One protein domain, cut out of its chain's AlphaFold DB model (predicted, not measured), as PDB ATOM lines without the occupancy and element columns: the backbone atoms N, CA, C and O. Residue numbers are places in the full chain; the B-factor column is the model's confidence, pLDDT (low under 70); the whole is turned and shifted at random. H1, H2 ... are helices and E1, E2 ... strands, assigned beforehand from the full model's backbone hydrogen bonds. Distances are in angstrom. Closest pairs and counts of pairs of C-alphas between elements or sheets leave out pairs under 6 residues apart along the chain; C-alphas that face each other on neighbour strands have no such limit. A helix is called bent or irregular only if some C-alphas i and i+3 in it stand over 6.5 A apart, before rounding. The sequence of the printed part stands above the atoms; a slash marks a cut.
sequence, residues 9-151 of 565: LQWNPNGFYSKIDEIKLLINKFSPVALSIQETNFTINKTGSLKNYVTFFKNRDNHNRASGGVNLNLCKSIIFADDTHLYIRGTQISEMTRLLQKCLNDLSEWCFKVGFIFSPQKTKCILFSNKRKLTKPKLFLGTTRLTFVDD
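Overview. This is residues 9 to 151 of the 565 residues of the protein "RNase H type-1 domain-containing protein" of Aphis craccivora (UniProt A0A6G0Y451). A twisted sheet of five strands is bent along its longest strand, E4, and the long helix H2 packs across it. H1 grazes the sheet beside E1 and E2 at one end of the longest axis; at the other end, past H2 and E5, lies residues 115 to 151, a long stretch with no named element that folds back on itself. The 143 printed residues run E1, H1, E2, E3, E4, E5, H2; the sheet is mixed and branched at E4, and the class is mixed helices and strands, with under half of the residues in named elements. The whole is compact, with a radius of gyration of the C-alphas of 16.8 A and spans of 49 by 36 by 27 A.

Arrangement. E4, residues 70 to 80, has three neighbours and bends by 66 degrees at residue 75. On one side of it lie E2, residues 34 to 37, and E5, residues 83 to 87; on the other side lies E3, residues 53 to 58. These three are antiparallel to E4, with N 37 and O 71 at 2.8 A, N 78 and O 85 at 2.9 A, and N 56 and O 72 at 2.8 A, each within hydrogen-bond range. E3, E4 and E5 form a meander, each strand the antiparallel neighbour of the one before; E3 and E4 are a hairpin, as are E4 and E5. E1, residues 9 to 11, is an edge strand parallel to E2, with N 11 and O 36 at 2.9 A. H1, residues 20 to 30, only grazes the sheet; E1, H1 and E2 form a strand-helix-strand unit, two parallel neighbour strands with a helix between, and its crossover is right-handed. H2, residues 93 to 114, is on the sheet at a height of 8.8 A, over E4 and only just over E3, on which 3 of its C-alphas fall. It runs across the strands, at 79 degrees to E4 on the local plane; their closest C-alphas, of Leu 74 and Leu 99, are 7.0 A apart. H1 and H2 are apart. In both helices every O i to N i+4 pair is within hydrogen-bond range.

Along the chain. E1 begins at C-alpha 9 (7.331, -16.693, 76.596). H1 is 15.2 A long, E3 15.9 A, E4 28.0 A and E5 13.2 A. H2 is 31.0 A long and ends at C-alpha 114 (4.977, -26.027, 105.123). Residues 124 to 125 pair parallel with 147 to 148.

Size, cuts and confidence. The C-alphas farthest apart, of Asn 64 and Arg 132, are 54.3 A apart. The printed part has no cut. The links E2 to E3 and E3 to E4 are long. The mean pLDDT of the printed part is 75.4; 48 residues are under 70, among them 48 to 75.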
ATOM      1  N   LEU A   9       7.063 -15.540  77.444       60.22
ATOM      2  CA  LEU A   9       7.331 -16.693  76.596       60.22
ATOM      3  C   LEU A   9       6.261 -17.742  76.884       60.22
ATOM      4  O   LEU A   9       6.204 -18.293  77.982       60.22
ATOM      5  N   GLN A  10       5.377 -17.956  75.916       66.31
ATOM      6  CA  GLN A  10       4.387 -19.021  75.961       66.31
ATOM      7  C   GLN A  10       4.879 -20.175  75.098       66.31
ATOM      8  O   GLN A  10       5.290 -19.963  73.958       66.31
ATOM      9  N   TRP A  11       4.862 -21.387  75.643       68.62
ATOM     10  CA  TRP A  11       5.311 -22.562  74.912       68.62
ATOM     11  C   TRP A  11       4.553 -23.817  75.335       68.62
ATOM     12  O   TRP A  11       4.232 -23.992  76.506       68.62
ATOM     13  N   ASN A  12       4.287 -24.696  74.376       75.38
ATOM     14  CA  ASN A  12       3.697 -26.005  74.600       75.38
ATOM     15  C   ASN A  12       4.765 -27.089  74.322       75.38
ATOM     16  O   ASN A  12       4.915 -27.501  73.173       75.38
ATOM     17  N   PRO A  13       5.566 -27.494  75.327       71.19
ATOM     18  CA  PRO A  13       6.617 -28.504  75.173       71.19
ATOM     19  C   PRO A  13       6.132 -29.953  75.070       71.19
ATOM     20  O   PRO A  13       6.960 -30.812  74.774       71.19
ATOM     21  N   ASN A  14       4.858 -30.245  75.362       75.50
ATOM     22  CA  ASN A  14       4.353 -31.616  75.507       75.50
ATOM     23  C   ASN A  14       5.246 -32.486  76.427       75.50
ATOM     24  O   ASN A  14       5.766 -33.538  76.048       75.50
ATOM     25  N   GLY A  15       5.468 -32.005  77.651       73.12
ATOM     26  CA  GLY A  15       6.329 -32.620  78.660       73.12
ATOM     27  C   GLY A  15       7.403 -31.666  79.180       73.12
ATOM     28  O   GLY A  15       8.357 -31.320  78.491       73.12
ATOM     29  N   PHE A  16       7.281 -31.251  80.443       77.31
ATOM     30  CA  PHE A  16       8.222 -30.306  81.055       77.31
ATOM     31  C   PHE A  16       9.616 -30.915  81.263       77.31
ATOM     32  O   PHE A  16      10.626 -30.287  80.957       77.31
ATOM     33  N   TYR A  17       9.679 -32.142  81.785       79.56
ATOM     34  CA  TYR A  17      10.947 -32.793  82.124       79.56
ATOM     35  C   TYR A  17      11.721 -33.266  80.894       79.56
ATOM     36  O   TYR A  17      12.939 -33.123  80.862       79.56
ATOM     37  N   SER A  18      11.026 -33.765  79.868       80.75
ATOM     38  CA  SER A  18      11.637 -34.162  78.593       80.75
ATOM     39  C   SER A  18      12.264 -32.978  77.859       80.75
ATOM     40  O   SER A  18      13.216 -33.158  77.106       80.75
ATOM     41  N   LYS A  19      11.751 -31.765  78.093       81.81
ATOM     42  CA  LYS A  19      12.180 -30.534  77.424       81.81
ATOM     43  C   LYS A  19      12.904 -29.546  78.334       81.81
ATOM     44  O   LYS A  19      13.110 -28.397  77.950       81.81
ATOM     45  N   ILE A  20      13.327 -29.961  79.528       79.12
ATOM     46  CA  ILE A  20      13.867 -29.042  80.539       79.12
ATOM     47  C   ILE A  20      15.110 -28.278  80.065       79.12
ATOM     48  O   ILE A  20      15.273 -27.105  80.400       79.12
ATOM     49  N   ASP A  21      15.965 -28.898  79.253       74.19
ATOM     50  CA  ASP A  21      17.171 -28.246  78.738       74.19
ATOM     51  C   ASP A  21      16.857 -27.249  77.615       74.19
ATOM     52  O   ASP A  21      17.448 -26.167  77.573       74.19
ATOM     53  N   GLU A  22      15.838 -27.519  76.796       77.12
ATOM     54  CA  GLU A  22      15.289 -26.550  75.837       77.12
ATOM     55  C   GLU A  22      14.648 -25.361  76.572       77.12
ATOM     56  O   GLU A  22      14.906 -24.206  76.227       77.12
ATOM     57  N   ILE A  23      13.900 -25.613  77.657       73.50
ATOM     58  CA  ILE A  23      13.349 -24.555  78.521       73.50
ATOM     59  C   ILE A  23      14.483 -23.686  79.088       73.50
ATOM     60  O   ILE A  23      14.407 -22.456  79.034       73.50
ATOM     61  N   LYS A  24      15.556 -24.297  79.608       71.50
ATOM     62  CA  LYS A  24      16.727 -23.562  80.122       71.50
ATOM     63  C   LYS A  24      17.402 -22.734  79.027       71.50
ATOM     64  O   LYS A  24      17.757 -21.584  79.286       71.50
ATOM     65  N   LEU A  25      17.544 -23.268  77.813       70.88
ATOM     66  CA  LEU A  25      18.084 -22.535  76.663       70.88
ATOM     67  C   LEU A  25      17.217 -21.322  76.311       70.88
ATOM     68  O   LEU A  25      17.749 -20.227  76.123       70.88
ATOM     69  N   LEU A  26      15.892 -21.476  76.293       68.50
ATOM     70  CA  LEU A  26      14.950 -20.379  76.054       68.50
ATOM     71  C   LEU A  26      15.026 -19.317  77.160       68.50
ATOM     72  O   LEU A  26      15.052 -18.119  76.868       68.50
ATOM     73  N   ILE A  27      15.139 -19.727  78.426       69.19
ATOM     74  CA  ILE A  27      15.327 -18.810  79.559       69.19
ATOM     75  C   ILE A  27      16.659 -18.062  79.446       69.19
ATOM     76  O   ILE A  27      16.698 -16.851  79.667       69.19
ATOM     77  N   ASN A  28      17.738 -18.748  79.071       63.84
ATOM     78  CA  ASN A  28      19.052 -18.135  78.889       63.84
ATOM     79  C   ASN A  28      19.062 -17.160  77.704       63.84
ATOM     80  O   ASN A  28      19.625 -16.068  77.807       63.84
ATOM     81  N   LYS A  29      18.394 -17.517  76.602       61.38
ATOM     82  CA  LYS A  29      18.326 -16.711  75.376       61.38
ATOM     83  C   LYS A  29      17.437 -15.478  75.540       61.38
ATOM     84  O   LYS A  29      17.851 -14.370  75.203       61.38
ATOM     85  N   PHE A  30      16.229 -15.658  76.071       62.34
ATOM     86  CA  PHE A  30      15.198 -14.617  76.098       62.34
ATOM     87  C   PHE A  30      15.039 -13.950  77.466       62.34
ATOM     88  O   PHE A  30      14.545 -12.831  77.549       62.34
ATOM     89  N   SER A  31      15.515 -14.554  78.554       60.22
ATOM     90  CA  SER A  31      15.372 -14.040  79.929       60.22
ATOM     91  C   SER A  31      13.967 -13.489  80.238       60.22
ATOM     92  O   SER A  31      13.868 -12.360  80.739       60.22
ATOM     93  N   PRO A  32      12.895 -14.249  79.932       63.22
ATOM     94  CA  PRO A  32      11.527 -13.747  79.941       63.22
ATOM     95  C   PRO A  32      11.123 -13.166  81.304       63.22
ATOM     96  O   PRO A  32      11.714 -13.474  82.344       63.22
ATOM     97  N   VAL A  33      10.142 -12.263  81.301       51.91
ATOM     98  CA  VAL A  33       9.572 -11.724  82.553       51.91
ATOM     99  C   VAL A  33       8.594 -12.729  83.150       51.91
ATOM    100  O   VAL A  33       8.594 -12.920  84.361       51.91
ATOM    101  N   ALA A  34       7.833 -13.406  82.286       59.28
ATOM    102  CA  ALA A  34       6.968 -14.512  82.651       59.28
ATOM    103  C   ALA A  34       7.070 -15.648  81.625       59.28
ATOM    104  O   ALA A  34       7.259 -15.398  80.432       59.28
ATOM    105  N   LEU A  35       6.949 -16.890  82.090       69.62
ATOM    106  CA  LEU A  35       6.984 -18.093  81.254       69.62
ATOM    107  C   LEU A  35       5.687 -18.876  81.457       69.62
ATOM    108  O   LEU A  35       5.389 -19.259  82.584       69.62
ATOM    109  N   SER A  36       4.931 -19.106  80.388       66.75
ATOM    110  CA  SER A  36       3.689 -19.880  80.403       66.75
ATOM    111  C   SER A  36       3.883 -21.166  79.609       66.75
ATOM    112  O   SER A  36       3.884 -21.149  78.381       66.75
ATOM    113  N   ILE A  37       4.056 -22.280  80.306       71.75
ATOM    114  CA  ILE A  37       4.270 -23.598  79.719       71.75
ATOM    115  C   ILE A  37       2.961 -24.388  79.759       71.75
ATOM    116  O   ILE A  37       2.369 -24.527  80.825       71.75
ATOM    117  N   GLN A  38       2.512 -24.917  78.627       69.88
ATOM    118  CA  GLN A  38       1.313 -25.761  78.514       69.88
ATOM    119  C   GLN A  38       1.692 -27.226  78.246       69.88
ATOM    120  O   GLN A  38       2.835 -27.506  77.904       69.88
ATOM    121  N   GLU A  39       0.764 -28.164  78.453       73.50
ATOM    122  CA  GLU A  39       1.008 -29.615  78.327       73.50
ATOM    123  C   GLU A  39       2.266 -30.086  79.082       73.50
ATOM    124  O   GLU A  39       3.125 -30.800  78.570       73.50
ATOM    125  N   THR A  40       2.423 -29.637  80.330       68.81
ATOM    126  CA  THR A  40       3.604 -29.954  81.158       68.81
ATOM    127  C   THR A  40       3.711 -31.424  81.562       68.81
ATOM    128  O   THR A  40       4.807 -31.862  81.919       68.81
ATOM    129  N   ASN A  41       2.612 -32.181  81.474       75.31
ATOM    130  CA  ASN A  41       2.526 -33.594  81.850       75.31
ATOM    131  C   ASN A  41       2.998 -33.845  83.297       75.31
ATOM    132  O   ASN A  41       3.722 -34.798  83.583       75.31
ATOM    133  N   PHE A  42       2.614 -32.965  84.225       73.38
ATOM    134  CA  PHE A  42       2.835 -33.172  85.657       73.38
ATOM    135  C   PHE A  42       1.835 -34.177  86.244       73.38
ATOM    136  O   PHE A  42       0.728 -34.347  85.734       73.38
ATOM    137  N   THR A  43       2.233 -34.841  87.330       65.44
ATOM    138  CA  THR A  43       1.345 -35.655  88.178       65.44
ATOM    139  C   THR A  43       1.196 -34.989  89.547       65.44
ATOM    140  O   THR A  43       1.985 -34.105  89.885       65.44
ATOM    141  N   ILE A  44       0.220 -35.418  90.359       62.47
ATOM    142  CA  ILE A  44      -0.006 -34.897  91.727       62.47
ATOM    143  C   ILE A  44       1.276 -34.913  92.579       62.47
ATOM    144  O   ILE A  44       1.531 -33.966  93.314       62.47
ATOM    145  N   ASN A  45       2.132 -35.924  92.400       60.72
ATOM    146  CA  ASN A  45       3.378 -36.081  93.160       60.72
ATOM    147  C   ASN A  45       4.620 -35.517  92.451       60.72
ATOM    148  O   ASN A  45       5.709 -35.524  93.024       60.72
ATOM    149  N   LYS A  46       4.506 -35.078  91.189       63.12
ATOM    150  CA  LYS A  46       5.659 -34.690  90.363       63.12
ATOM    151  C   LYS A  46       5.395 -33.381  89.627       63.12
ATOM    152  O   LYS A  46       4.982 -33.360  88.468       63.12
ATOM    153  N   THR A  47       5.698 -32.285  90.314       70.44
ATOM    154  CA  THR A  47       5.669 -30.908  89.800       70.44
ATOM    155  C   THR A  47       7.063 -30.468  89.374       70.44
ATOM    156  O   THR A  47       8.050 -30.977  89.897       70.44
ATOM    157  N   GLY A  48       7.180 -29.525  88.441       66.94
ATOM    158  CA  GLY A  48       8.467 -28.977  88.000       66.94
ATOM    159  C   GLY A  48       8.633 -27.516  88.398       66.94
ATOM    160  O   GLY A  48       7.732 -26.717  88.156       66.94
ATOM    161  N   SER A  49       9.789 -27.161  88.966       64.69
ATOM    162  CA  SER A  49      10.166 -25.782  89.306       64.69
ATOM    163  C   SER A  49      11.320 -25.291  88.439       64.69
ATOM    164  O   SER A  49      12.253 -26.048  88.156       64.69
ATOM    165  N   LEU A  50      11.310 -24.011  88.074       67.69
ATOM    166  CA  LEU A  50      12.426 -23.381  87.373       67.69
ATOM    167  C   LEU A  50      13.234 -22.507  88.324       67.69
ATOM    168  O   LEU A  50      12.706 -21.640  89.015       67.69
ATOM    169  N   LYS A  51      14.553 -22.705  88.318       59.84
ATOM    170  CA  LYS A  51      15.478 -21.921  89.139       59.84
ATOM    171  C   LYS A  51      15.321 -20.423  88.826       59.84
ATOM    172  O   LYS A  51      15.361 -20.027  87.662       59.84
ATOM    173  N   ASN A  52      15.203 -19.602  89.873       58.69
ATOM    174  CA  ASN A  52      14.996 -18.140  89.843       58.69
ATOM    175  C   ASN A  52      13.591 -17.657  89.440       58.69
ATOM    176  O   ASN A  52      13.397 -16.449  89.275       58.69
ATOM    177  N   TYR A  53      12.624 -18.559  89.279       62.41
ATOM    178  CA  TYR A  53      11.225 -18.200  89.076       62.41
ATOM    179  C   TYR A  53      10.365 -18.743  90.209       62.41
ATOM    180  O   TYR A  53      10.579 -19.851  90.698       62.41
ATOM    181  N   VAL A  54       9.353 -17.969  90.591       57.81
ATOM    182  CA  VAL A  54       8.230 -18.494  91.360       57.81
ATOM    183  C   VAL A  54       7.353 -19.268  90.385       57.81
ATOM    184  O   VAL A  54       6.770 -18.682  89.466       57.81
ATOM    185  N   THR A  55       7.344 -20.585  90.558       63.22
ATOM    186  CA  THR A  55       6.654 -21.521  89.677       63.22
ATOM    187  C   THR A  55       5.266 -21.833  90.210       63.22
ATOM    188  O   THR A  55       5.111 -22.288  91.338       63.22
ATOM    189  N   PHE A  56       4.265 -21.620  89.365       61.38
ATOM    190  CA  PHE A  56       2.868 -21.941  89.618       61.38
ATOM    191  C   PHE A  56       2.454 -23.066  88.676       61.38
ATOM    192  O   PHE A  56       2.802 -23.032  87.497       61.38
ATOM    193  N   PHE A  57       1.691 -24.039  89.159       67.56
ATOM    194  CA  PHE A  57       1.171 -25.134  88.342       67.56
ATOM    195  C   PHE A  57      -0.321 -25.327  88.599       67.56
ATOM    196  O   PHE A  57      -0.788 -25.222  89.730       67.56
ATOM    197  N   LYS A  58      -1.067 -25.615  87.531       64.31
ATOM    198  CA  LYS A  58      -2.436 -26.126  87.604       64.31
ATOM    199  C   LYS A  58      -2.469 -27.478  86.903       64.31
ATOM    200  O   LYS A  58      -2.282 -27.543  85.685       64.31
ATOM    201  N   ASN A  59      -2.688 -28.528  87.687       66.81
ATOM    202  CA  ASN A  59      -2.859 -29.895  87.207       66.81
ATOM    203  C   ASN A  59      -4.362 -30.196  87.089       66.81
ATOM    204  O   ASN A  59      -5.174 -29.513  87.710       66.81
ATOM    205  N   ARG A  60      -4.748 -31.178  86.268       62.78
ATOM    206  CA  ARG A  60      -6.138 -31.663  86.234       62.78
ATOM    207  C   ARG A  60      -6.370 -32.588  87.429       62.78
ATOM    208  O   ARG A  60      -5.544 -33.460  87.682       62.78
ATOM    209  N   ASP A  61      -7.498 -32.428  88.113       55.41
ATOM    210  CA  ASP A  61      -7.752 -33.034  89.430       55.41
ATOM    211  C   ASP A  61      -8.001 -34.559  89.433       55.41
ATOM    212  O   ASP A  61      -8.304 -35.108  90.482       55.41
ATOM    213  N   ASN A  62      -7.855 -35.285  88.311       53.53
ATOM    214  CA  ASN A  62      -8.409 -36.648  88.201       53.53
ATOM    215  C   ASN A  62      -7.570 -37.719  87.474       53.53
ATOM    216  O   ASN A  62      -8.130 -38.712  87.005       53.53
ATOM    217  N   HIS A  63      -6.240 -37.603  87.383       49.69
ATOM    218  CA  HIS A  63      -5.446 -38.651  86.719       49.69
ATOM    219  C   HIS A  63      -4.189 -39.102  87.483       49.69
ATOM    220  O   HIS A  63      -3.257 -38.334  87.705       49.69
ATOM    221  N   ASN A  64      -4.113 -40.418  87.743       51.66
ATOM    222  CA  ASN A  64      -2.892 -41.162  88.106       51.66
ATOM    223  C   ASN A  64      -1.837 -41.191  86.975       51.66
ATOM    224  O   ASN A  64      -0.746 -41.731  87.152       51.66
ATOM    225  N   ARG A  65      -2.149 -40.624  85.799       52.62
ATOM    226  CA  ARG A  65      -1.239 -40.470  84.657       52.62
ATOM    227  C   ARG A  65      -1.005 -38.991  84.365       52.62
ATOM    228  O   ARG A  65      -1.913 -38.171  84.478       52.62
ATOM    229  N   ALA A  66       0.222 -38.673  83.964       53.56
ATOM    230  CA  ALA A  66       0.620 -37.342  83.529       53.56
ATOM    231  C   ALA A  66      -0.296 -36.849  82.396       53.56
ATOM    232  O   ALA A  66      -0.345 -37.470  81.337       53.56
ATOM    233  N   SER A  67      -1.041 -35.766  82.621       54.34
ATOM    234  CA  SER A  67      -1.968 -35.205  81.630       54.34
ATOM    235  C   SER A  67      -1.973 -33.681  81.694       54.34
ATOM    236  O   SER A  67      -1.781 -33.105  82.765       54.34
ATOM    237  N   GLY A  68      -2.141 -33.050  80.529       58.72
ATOM    238  CA  GLY A  68      -1.974 -31.622  80.266       58.72
ATOM    239  C   GLY A  68      -2.183 -30.679  81.450       58.72
ATOM    240  O   GLY A  68      -3.303 -30.501  81.934       58.72
ATOM    241  N   GLY A  69      -1.086 -30.042  81.873       54.78
ATOM    242  CA  GLY A  69      -1.039 -29.046  82.945       54.78
ATOM    243  C   GLY A  69      -0.372 -27.752  82.485       54.78
ATOM    244  O   GLY A  69       0.493 -27.773  81.600       54.78
ATOM    245  N   VAL A  70      -0.750 -26.628  83.095       46.72
ATOM    246  CA  VAL A  70      -0.183 -25.303  82.794       46.72
ATOM    247  C   VAL A  70       0.766 -24.892  83.913       46.72
ATOM    248  O   VAL A  70       0.378 -24.887  85.079       46.72
ATOM    249  N   ASN A  71       1.995 -24.522  83.559       47.00
ATOM    250  CA  ASN A  71       2.991 -23.957  84.457       47.00
ATOM    251  C   ASN A  71       3.207 -22.482  84.113       47.00
ATOM    252  O   ASN A  71       3.713 -22.148  83.042       47.00
ATOM    253  N   LEU A  72       2.797 -21.598  85.016       50.25
ATOM    254  CA  LEU A  72       3.013 -20.163  84.899       50.25
ATOM    255  C   LEU A  72       4.169 -19.776  85.820       50.25
ATOM    256  O   LEU A  72       4.168 -20.112  86.993       50.25
ATOM    257  N   ASN A  73       5.133 -19.020  85.322       56.44
ATOM    258  CA  ASN A  73       6.196 -18.432  86.126       56.44
ATOM    259  C   ASN A  73       6.037 -16.918  86.046       56.44
ATOM    260  O   ASN A  73       6.265 -16.354  84.981       56.44
ATOM    261  N   LEU A  74       5.585 -16.273  87.125       58.22
ATOM    262  CA  LEU A  74       5.104 -14.878  87.095       58.22
ATOM    263  C   LEU A  74       6.071 -13.858  87.707       58.22
ATOM    264  O   LEU A  74       6.045 -12.686  87.338       58.22
ATOM    265  N   CYS A  75       6.894 -14.283  88.665       67.31
ATOM    266  CA  CYS A  75       7.777 -13.404  89.425       67.31
ATOM    267  C   CYS A  75       9.153 -14.052  89.566       67.31
ATOM    268  O   CYS A  75       9.253 -15.276  89.675       67.31
ATOM    269  N   LYS A  76      10.215 -13.243  89.543       73.06
ATOM    270  CA  LYS A  76      11.569 -13.740  89.788       73.06
ATOM    271  C   LYS A  76      11.879 -13.648  91.272       73.06
ATOM    272  O   LYS A  76      11.489 -12.683  91.932       73.06
ATOM    273  N   SER A  77      12.591 -14.646  91.777       77.06
ATOM    274  CA  SER A  77      12.979 -14.724  93.180       77.06
ATOM    275  C   SER A  77      14.483 -14.933  93.333       77.06
ATOM    276  O   SER A  77      15.121 -15.632  92.543       77.06
ATOM    277  N   ILE A  78      15.050 -14.297  94.358       80.75
ATOM    278  CA  ILE A  78      16.405 -14.546  94.857       80.75
ATOM    279  C   ILE A  78      16.267 -14.910  96.328       80.75
ATOM    280  O   ILE A  78      15.683 -14.153  97.100       80.75
ATOM    281  N   ILE A  79      16.808 -16.060  96.706       77.44
ATOM    282  CA  ILE A  79      16.743 -16.574  98.072       77.44
ATOM    283  C   ILE A  79      18.171 -16.759  98.567       77.44
ATOM    284  O   ILE A  79      19.014 -17.300  97.845       77.44
ATOM    285  N   PHE A  80      18.437 -16.301  99.784       77.50
ATOM    286  CA  PHE A  80      19.682 -16.555 100.491       77.50
ATOM    287  C   PHE A  80      19.368 -16.819 101.962       77.50
ATOM    288  O   PHE A  80      18.950 -15.905 102.663       77.50
ATOM    289  N   ALA A  81      19.576 -18.057 102.418       79.44
ATOM    290  CA  ALA A  81      19.109 -18.509 103.729       79.44
ATOM    291  C   ALA A  81      17.608 -18.194 103.926       79.44
ATOM    292  O   ALA A  81      16.790 -18.652 103.128       79.44
ATOM    293  N   ASP A  82      17.259 -17.423 104.954       76.44
ATOM    294  CA  ASP A  82      15.907 -16.950 105.263       76.44
ATOM    295  C   ASP A  82      15.487 -15.709 104.451       76.44
ATOM    296  O   ASP A  82      14.294 -15.479 104.230       76.44
ATOM    297  N   ASP A  83      16.448 -14.937 103.940       80.56
ATOM    298  CA  ASP A  83      16.180 -13.730 103.163       80.56
ATOM    299  C   ASP A  83      15.673 -14.068 101.748       80.56
ATOM    300  O   ASP A  83      16.419 -14.472 100.846       80.56
ATOM    301  N   THR A  84      14.379 -13.827 101.526       84.50
ATOM    302  CA  THR A  84      13.709 -14.011 100.230       84.50
ATOM    303  C   THR A  84      13.370 -12.673  99.584       84.50
ATOM    304  O   THR A  84      12.662 -11.841 100.148       84.50
ATOM    305  N   HIS A  85      13.827 -12.487  98.348       87.44
ATOM    306  CA  HIS A  85      13.606 -11.285  97.553       87.44
ATOM    307  C   HIS A  85      12.756 -11.625  96.337       87.44
ATOM    308  O   HIS A  85      13.172 -12.401  95.476       87.44
ATOM    309  N   LEU A  86      11.586 -11.002  96.236       87.88
ATOM    310  CA  LEU A  86      10.723 -11.078  95.062       87.88
ATOM    311  C   LEU A  86      10.862  -9.802  94.246       87.88
ATOM    312  O   LEU A  86      10.834  -8.699  94.797       87.88
ATOM    313  N   TYR A  87      10.996  -9.935  92.929       87.81
ATOM    314  CA  TYR A  87      11.081  -8.774  92.055       87.81
ATOM    315  C   TYR A  87      10.378  -8.988  90.719       87.81
ATOM    316  O   TYR A  87      10.384 -10.061  90.111       87.81
ATOM    317  N   ILE A  88       9.790  -7.896  90.239       85.44
ATOM    318  CA  ILE A  88       9.102  -7.813  88.960       85.44
ATOM    319  C   ILE A  88       9.555  -6.552  88.225       85.44
ATOM    320  O   ILE A  88       9.885  -5.535  88.836       85.44
ATOM    321  N   ARG A  89       9.585  -6.625  86.894       83.62
ATOM    322  CA  ARG A  89       9.886  -5.492  86.020       83.62
ATOM    323  C   ARG A  89       8.724  -5.282  85.063       83.62
ATOM    324  O   ARG A  89       8.298  -6.220  84.399       83.62
ATOM    325  N   GLY A  90       8.283  -4.037  84.925       79.25
ATOM    326  CA  GLY A  90       7.221  -3.671  83.998       79.25
ATOM    327  C   GLY A  90       7.073  -2.166  83.819       79.25
ATOM    328  O   GLY A  90       7.752  -1.373  84.471       79.25
ATOM    329  N   THR A  91       6.209  -1.775  82.884       77.31
ATOM    330  CA  THR A  91       5.935  -0.369  82.543       77.31
ATOM    331  C   THR A  91       4.719   0.196  83.278       77.31
ATOM    332  O   THR A  91       4.673   1.405  83.514       77.31
ATOM    333  N   GLN A  92       3.770  -0.664  83.668       81.19
ATOM    334  CA  GLN A  92       2.532  -0.304  84.360       81.19
ATOM    335  C   GLN A  92       2.556  -0.774  85.818       81.19
ATOM    336  O   GLN A  92       2.755  -1.955  86.100       81.19
ATOM    337  N   ILE A  93       2.348   0.156  86.756       85.88
ATOM    338  CA  ILE A  93       2.397  -0.130  88.200       85.88
ATOM    339  C   ILE A  93       1.220  -1.004  88.636       85.88
ATOM    340  O   ILE A  93       1.417  -1.902  89.449       85.88
ATOM    341  N   SER A  94       0.024  -0.766  88.094       84.50
ATOM    342  CA  SER A  94      -1.192  -1.529  88.404       84.50
ATOM    343  C   SER A  94      -0.989  -3.023  88.167       84.50
ATOM    344  O   SER A  94      -1.180  -3.827  89.078       84.50
ATOM    345  N   GLU A  95      -0.503  -3.385  86.982       82.75
ATOM    346  CA  GLU A  95      -0.289  -4.781  86.609       82.75
ATOM    347  C   GLU A  95       0.831  -5.434  87.424       82.75
ATOM    348  O   GLU A  95       0.671  -6.542  87.934       82.75
ATOM    349  N   MET A  96       1.941  -4.720  87.648       85.31
ATOM    350  CA  MET A  96       3.003  -5.209  88.533       85.31
ATOM    351  C   MET A  96       2.504  -5.442  89.961       85.31
ATOM    352  O   MET A  96       2.888  -6.425  90.588       85.31
ATOM    353  N   THR A  97       1.641  -4.558  90.468       89.44
ATOM    354  CA  THR A  97       1.053  -4.675  91.810       89.44
ATOM    355  C   THR A  97       0.159  -5.898  91.895       89.44
ATOM    356  O   THR A  97       0.295  -6.678  92.830       89.44
ATOM    357  N   ARG A  98      -0.709  -6.104  90.899       85.81
ATOM    358  CA  ARG A  98      -1.604  -7.262  90.824       85.81
ATOM    359  C   ARG A  98      -0.822  -8.577  90.813       85.81
ATOM    360  O   ARG A  98      -1.127  -9.479  91.588       85.81
ATOM    361  N   LEU A  99       0.205  -8.670  89.966       83.31
ATOM    362  CA  LEU A  99       1.049  -9.861  89.847       83.31
ATOM    363  C   LEU A  99       1.866 -10.127  91.115       83.31
ATOM    364  O   LEU A  99       1.935 -11.266  91.574       83.31
ATOM    365  N   LEU A 100       2.457  -9.083  91.700       88.00
ATOM    366  CA  LEU A 100       3.242  -9.211  92.924       88.00
ATOM    367  C   LEU A 100       2.357  -9.550  94.131       88.00
ATOM    368  O   LEU A 100       2.733 -10.411  94.916       88.00
ATOM    369  N   GLN A 101       1.167  -8.951  94.250       91.62
ATOM    370  CA  GLN A 101       0.208  -9.275  95.310       91.62
ATOM    371  C   GLN A 101      -0.269 -10.724  95.216       91.62
ATOM    372  O   GLN A 101      -0.303 -11.415  96.229       91.62
ATOM    373  N   LYS A 102      -0.585 -11.203  94.005       85.06
ATOM    374  CA  LYS A 102      -0.922 -12.615  93.790       85.06
ATOM    375  C   LYS A 102       0.220 -13.524  94.254       85.06
ATOM    376  O   LYS A 102      -0.007 -14.442  95.027       85.06
ATOM    377  N   CYS A 103       1.452 -13.203  93.860       84.38
ATOM    378  CA  CYS A 103       2.632 -13.949  94.284       84.38
ATOM    379  C   CYS A 103       2.814 -13.958  95.812       84.38
ATOM    380  O   CYS A 103       3.199 -14.983  96.361       84.38
ATOM    381  N   LEU A 104       2.549 -12.840  96.499       87.62
ATOM    382  CA  LEU A 104       2.628 -12.754  97.962       87.62
ATOM    383  C   LEU A 104       1.554 -13.609  98.648       87.62
ATOM    384  O   LEU A 104       1.864 -14.283  99.627       87.62
ATOM    385  N   ASN A 105       0.321 -13.597  98.134       87.56
ATOM    386  CA  ASN A 105      -0.778 -14.403  98.671       87.56
ATOM    387  C   ASN A 105      -0.460 -15.898  98.567       87.56
ATOM    388  O   ASN A 105      -0.494 -16.606  99.570       87.56
ATOM    389  N   ASP A 106      -0.068 -16.344  97.372       79.62
ATOM    390  CA  ASP A 106       0.232 -17.749  97.095       79.62
ATOM    391  C   ASP A 106       1.457 -18.226  97.904       79.62
ATOM    392  O   ASP A 106       1.464 -19.327  98.457       79.62
ATOM    393  N   LEU A 107       2.490 -17.378  98.034       81.88
ATOM    394  CA  LEU A 107       3.670 -17.677  98.853       81.88
ATOM    395  C   LEU A 107       3.310 -17.781 100.342       81.88
ATOM    396  O   LEU A 107       3.821 -18.657 101.035       81.88
ATOM    397  N   SER A 108       2.428 -16.906 100.831       82.00
ATOM    398  CA  SER A 108       1.946 -16.949 102.213       82.00
ATOM    399  C   SER A 108       1.163 -18.233 102.495       82.00
ATOM    400  O   SER A 108       1.355 -18.836 103.547       82.00
ATOM    401  N   GLU A 109       0.309 -18.667 101.563       80.06
ATOM    402  CA  GLU A 109      -0.444 -19.919 101.682       80.06
ATOM    403  C   GLU A 109       0.489 -21.138 101.677       80.06
ATOM    404  O   GLU A 109       0.358 -22.034 102.512       80.06
ATOM    405  N   TRP A 110       1.467 -21.161 100.767       77.25
ATOM    406  CA  TRP A 110       2.453 -22.237 100.703       77.25
ATOM    407  C   TRP A 110       3.303 -22.310 101.975       77.25
ATOM    408  O   TRP A 110       3.443 -23.388 102.551       77.25
ATOM    409  N   CYS A 111       3.824 -21.180 102.459       75.12
ATOM    410  CA  CYS A 111       4.610 -21.155 103.691       75.12
ATOM    411  C   CYS A 111       3.799 -21.647 104.891       75.12
ATOM    412  O   CYS A 111       4.315 -22.460 105.655       75.12
ATOM    413  N   PHE A 112       2.526 -21.252 104.998       77.94
ATOM    414  CA  PHE A 112       1.637 -21.747 106.047       77.94
ATOM    415  C   PHE A 112       1.485 -23.275 106.001       77.94
ATOM    416  O   PHE A 112       1.623 -23.930 107.030       77.94
ATOM    417  N   LYS A 113       1.299 -23.863 104.808       74.25
ATOM    418  CA  LYS A 113       1.213 -25.329 104.628       74.25
ATOM    419  C   LYS A 113       2.499 -26.062 105.019       74.25
ATOM    420  O   LYS A 113       2.429 -27.192 105.488       74.25
ATOM    421  N   VAL A 114       3.659 -25.440 104.815       74.50
ATOM    422  CA  VAL A 114       4.977 -26.027 105.123       74.50
ATOM    423  C   VAL A 114       5.415 -25.746 106.574       74.50
ATOM    424  O   VAL A 114       6.407 -26.300 107.034       74.50
ATOM    425  N   GLY A 115       4.674 -24.922 107.323       76.69
ATOM    426  CA  GLY A 115       4.984 -24.578 108.717       76.69
ATOM    427  C   GLY A 115       5.936 -23.387 108.890       76.69
ATOM    428  O   GLY A 115       6.487 -23.194 109.970       76.69
ATOM    429  N   PHE A 116       6.128 -22.570 107.851       76.94
ATOM    430  CA  PHE A 116       6.885 -21.315 107.917       76.94
ATOM    431  C   PHE A 116       5.953 -20.103 108.005       76.94
ATOM    432  O   PHE A 116       4.904 -20.051 107.367       76.94
ATOM    433  N   ILE A 117       6.372 -19.075 108.748       78.88
ATOM    434  CA  ILE A 117       5.624 -17.820 108.900       78.88
ATOM    435  C   ILE A 117       6.529 -16.654 108.507       78.88
ATOM    436  O   ILE A 117       7.591 -16.448 109.093       78.88
ATOM    437  N   PHE A 118       6.103 -15.859 107.525       81.81
ATOM    438  CA  PHE A 118       6.781 -14.604 107.216       81.81
ATOM    439  C   PHE A 118       6.500 -13.557 108.290       81.81
ATOM    440  O   PHE A 118       5.382 -13.452 108.780       81.81
ATOM    441  N   SER A 119       7.495 -12.725 108.593       85.81
ATOM    442  CA  SER A 119       7.355 -11.583 109.499       85.81
ATOM    443  C   SER A 119       7.019 -10.309 108.706       85.81
ATOM    444  O   SER A 119       7.951  -9.666 108.205       85.81
ATOM    445  N   PRO A 120       5.748  -9.854 108.643       87.56
ATOM    446  CA  PRO A 120       5.360  -8.723 107.793       87.56
ATOM    447  C   PRO A 120       6.068  -7.415 108.168       87.56
ATOM    448  O   PRO A 120       6.343  -6.588 107.308       87.56
ATOM    449  N   GLN A 121       6.422  -7.252 109.447       87.81
ATOM    450  CA  GLN A 121       7.140  -6.083 109.973       87.81
ATOM    451  C   GLN A 121       8.591  -5.990 109.471       87.81
ATOM    452  O   GLN A 121       9.152  -4.900 109.360       87.81
ATOM    453  N   LYS A 122       9.213  -7.139 109.174       88.12
ATOM    454  CA  LYS A 122      10.578  -7.215 108.627       88.12
ATOM    455  C   LYS A 122      10.568  -7.129 107.099       88.12
ATOM    456  O   LYS A 122      11.544  -6.664 106.514       88.12
ATOM    457  N   THR A 123       9.467  -7.527 106.461       91.38
ATOM    458  CA  THR A 123       9.279  -7.458 105.011       91.38
ATOM    459  C   THR A 123       9.124  -6.012 104.545       91.38
ATOM    460  O   THR A 123       8.189  -5.301 104.911       91.38
ATOM    461  N   LYS A 124      10.043  -5.568 103.686       92.94
ATOM    462  CA  LYS A 124      10.062  -4.209 103.130       92.94
ATOM    463  C   LYS A 124       9.899  -4.248 101.620       92.94
ATOM    464  O   LYS A 124      10.390  -5.159 100.958       92.94
ATOM    465  N   CYS A 125       9.261  -3.220 101.070       93.56
ATOM    466  CA  CYS A 125       9.141  -3.030  99.630       93.56
ATOM    467  C   CYS A 125       9.945  -1.810  99.181       93.56
ATOM    468  O   CYS A 125      10.008  -0.801  99.880       93.56
ATOM    469  N   ILE A 126      10.517  -1.874  97.984       93.75
ATOM    470  CA  ILE A 126      11.167  -0.734  97.336       93.75
ATOM    471  C   ILE A 126      10.729  -0.669  95.874       93.75
ATOM    472  O   ILE A 126      10.537  -1.695  95.221       93.75
ATOM    473  N   LEU A 127      10.548   0.547  95.360       92.12
ATOM    474  CA  LEU A 127      10.217   0.798  93.961       92.12
ATOM    475  C   LEU A 127      11.400   1.483  93.279       92.12
ATOM    476  O   LEU A 127      11.715   2.632  93.587       92.12
ATOM    477  N   PHE A 128      12.024   0.799  92.322       90.81
ATOM    478  CA  PHE A 128      13.104   1.367  91.517       90.81
ATOM    479  C   PHE A 128      12.538   2.091  90.295       90.81
ATOM    480  O   PHE A 128      11.884   1.475  89.450       90.81
ATOM    481  N   SER A 129      12.783   3.399  90.174       86.50
ATOM    482  CA  SER A 129      12.383   4.160  88.987       86.50
ATOM    483  C   SER A 129      13.096   5.501  88.856       86.50
ATOM    484  O   SER A 129      13.356   6.191  89.838       86.50
ATOM    485  N   ASN A 130      13.318   5.916  87.608       80.00
ATOM    486  CA  ASN A 130      13.804   7.255  87.273       80.00
ATOM    487  C   ASN A 130      12.667   8.277  87.087       80.00
ATOM    488  O   ASN A 130      12.942   9.467  86.920       80.00
ATOM    489  N   LYS A 131      11.396   7.844  87.083       81.56
ATOM    490  CA  LYS A 131      10.250   8.759  86.949       81.56
ATOM    491  C   LYS A 131      10.046   9.543  88.248       81.56
ATOM    492  O   LYS A 131      10.130   8.993  89.343       81.56
ATOM    493  N   ARG A 132       9.753  10.839  88.118       73.88
ATOM    494  CA  ARG A 132       9.426  11.716  89.253       73.88
ATOM    495  C   ARG A 132       7.973  11.478  89.684       73.88
ATOM    496  O   ARG A 132       7.129  11.264  88.824       73.88
ATOM    497  N   LYS A 133       7.696  11.561  90.994       71.12
ATOM    498  CA  LYS A 133       6.346  11.491  91.596       71.12
ATOM    499  C   LYS A 133       5.544  10.233  91.205       71.12
ATOM    500  O   LYS A 133       4.498  10.322  90.575       71.12
ATOM    501  N   LEU A 134       6.036   9.054  91.585       80.38
ATOM    502  CA  LEU A 134       5.291   7.800  91.436       80.38
ATOM    503  C   LEU A 134       4.508   7.476  92.706       80.38
ATOM    504  O   LEU A 134       5.071   7.471  93.801       80.38
ATOM    505  N   THR A 135       3.233   7.135  92.548       84.81
ATOM    506  CA  THR A 135       2.421   6.597  93.640       84.81
ATOM    507  C   THR A 135       2.912   5.194  93.991       84.81
ATOM    508  O   THR A 135       2.938   4.301  93.141       84.81
ATOM    509  N   LYS A 136       3.325   5.003  95.248       88.00
ATOM    510  CA  LYS A 136       3.752   3.702  95.779       88.00
ATOM    511  C   LYS A 136       2.539   2.752  95.818       88.00
ATOM    512  O   LYS A 136       1.480   3.166  96.298       88.00
ATOM    513  N   PRO A 137       2.656   1.512  95.314       89.31
ATOM    514  CA  PRO A 137       1.531   0.591  95.295       89.31
ATOM    515  C   PRO A 137       1.171   0.105  96.703       89.31
ATOM    516  O   PRO A 137       1.952   0.223  97.648       89.31
ATOM    517  N   LYS A 138      -0.041  -0.428  96.852       91.75
ATOM    518  CA  LYS A 138      -0.507  -1.029  98.104       91.75
ATOM    519  C   LYS A 138      -0.308  -2.538  98.001       91.75
ATOM    520  O   LYS A 138      -0.964  -3.172  97.185       91.75
ATOM    521  N   LEU A 139       0.619  -3.068  98.794       93.06
ATOM    522  CA  LEU A 139       0.891  -4.499  98.897       93.06
ATOM    523  C   LEU A 139       0.612  -4.968 100.321       93.06
ATOM    524  O   LEU A 139       0.852  -4.225 101.278       93.06
ATOM    525  N   PHE A 140       0.130  -6.195 100.442       91.88
ATOM    526  CA  PHE A 140      -0.253  -6.827 101.693       91.88
ATOM    527  C   PHE A 140       0.399  -8.203 101.808       91.88
ATOM    528  O   PHE A 140       0.577  -8.901 100.811       91.88
ATOM    529  N   LEU A 141       0.744  -8.586 103.031       88.50
ATOM    530  CA  LEU A 141       1.149  -9.940 103.385       88.50
ATOM    531  C   LEU A 141       0.192 -10.422 104.477       88.50
ATOM    532  O   LEU A 141       0.203  -9.898 105.595       88.50
ATOM    533  N   GLY A 142      -0.710 -11.335 104.112       83.50
ATOM    534  CA  GLY A 142      -1.916 -11.594 104.897       83.50
ATOM    535  C   GLY A 142      -2.758 -10.319 105.020       83.50
ATOM    536  O   GLY A 142      -3.093  -9.685 104.022       83.50
ATOM    537  N   THR A 143      -3.050  -9.902 106.249       86.19
ATOM    538  CA  THR A 143      -3.793  -8.665 106.550       86.19
ATOM    539  C   THR A 143      -2.896  -7.434 106.707       86.19
ATOM    540  O   THR A 143      -3.387  -6.306 106.757       86.19
ATOM    541  N   THR A 144      -1.573  -7.612 106.777       90.88
ATOM    542  CA  THR A 144      -0.647  -6.516 107.089       90.88
ATOM    543  C   THR A 144      -0.192  -5.803 105.822       90.88
ATOM    544  O   THR A 144       0.334  -6.424 104.898       90.88
ATOM    545  N   ARG A 145      -0.343  -4.474 105.783       93.19
ATOM    546  CA  ARG A 145       0.172  -3.641 104.690       93.19
ATOM    547  C   ARG A 145       1.696  -3.527 104.766       93.19
ATOM    548  O   ARG A 145       2.238  -3.099 105.781       93.19
ATOM    549  N   LEU A 146       2.373  -3.826 103.661       94.50
ATOM    550  CA  LEU A 146       3.826  -3.718 103.560       94.50
ATOM    551  C   LEU A 146       4.278  -2.260 103.404       94.50
ATOM    552  O   LEU A 146       3.679  -1.463 102.671       94.50
ATOM    553  N   THR A 147       5.370  -1.911 104.084       93.50
ATOM    554  CA  THR A 147       5.943  -0.561 104.052       93.50
ATOM    555  C   THR A 147       6.894  -0.378 102.873       93.50
ATOM    556  O   THR A 147       7.766  -1.216 102.632       93.50
ATOM    557  N   PHE A 148       6.770   0.756 102.181       93.75
ATOM    558  CA  PHE A 148       7.677   1.142 101.103       93.75
ATOM    559  C   PHE A 148       8.797   2.050 101.605       93.75
ATOM    560  O   PHE A 148       8.547   3.201 101.970       93.75
ATOM    561  N   VAL A 149      10.026   1.556 101.532       93.50
ATOM    562  CA  VAL A 149      11.243   2.272 101.926       93.50
ATOM    563  C   VAL A 149      11.957   2.862 100.713       93.50
ATOM    564  O   VAL A 149      11.771   2.403  99.586       93.50
ATOM    565  N   ASP A 150      12.779   3.882 100.953       91.94
ATOM    566  CA  ASP A 150      13.578   4.518  99.898       91.94
ATOM    567  C   ASP A 150      14.997   3.927  99.780       91.94
ATOM    568  O   ASP A 150      15.685   4.160  98.785       91.94
ATOM    569  N   ASP A 151      15.392   3.118 100.767       93.69
ATOM    570  CA  ASP A 151      16.635   2.354 100.827       93.69
ATOM    571  C   ASP A 151      16.361   0.952 101.388       93.69
ATOM    572  O   ASP A 151      15.724   0.812 102.437       93.69
TER     573      ASP A 151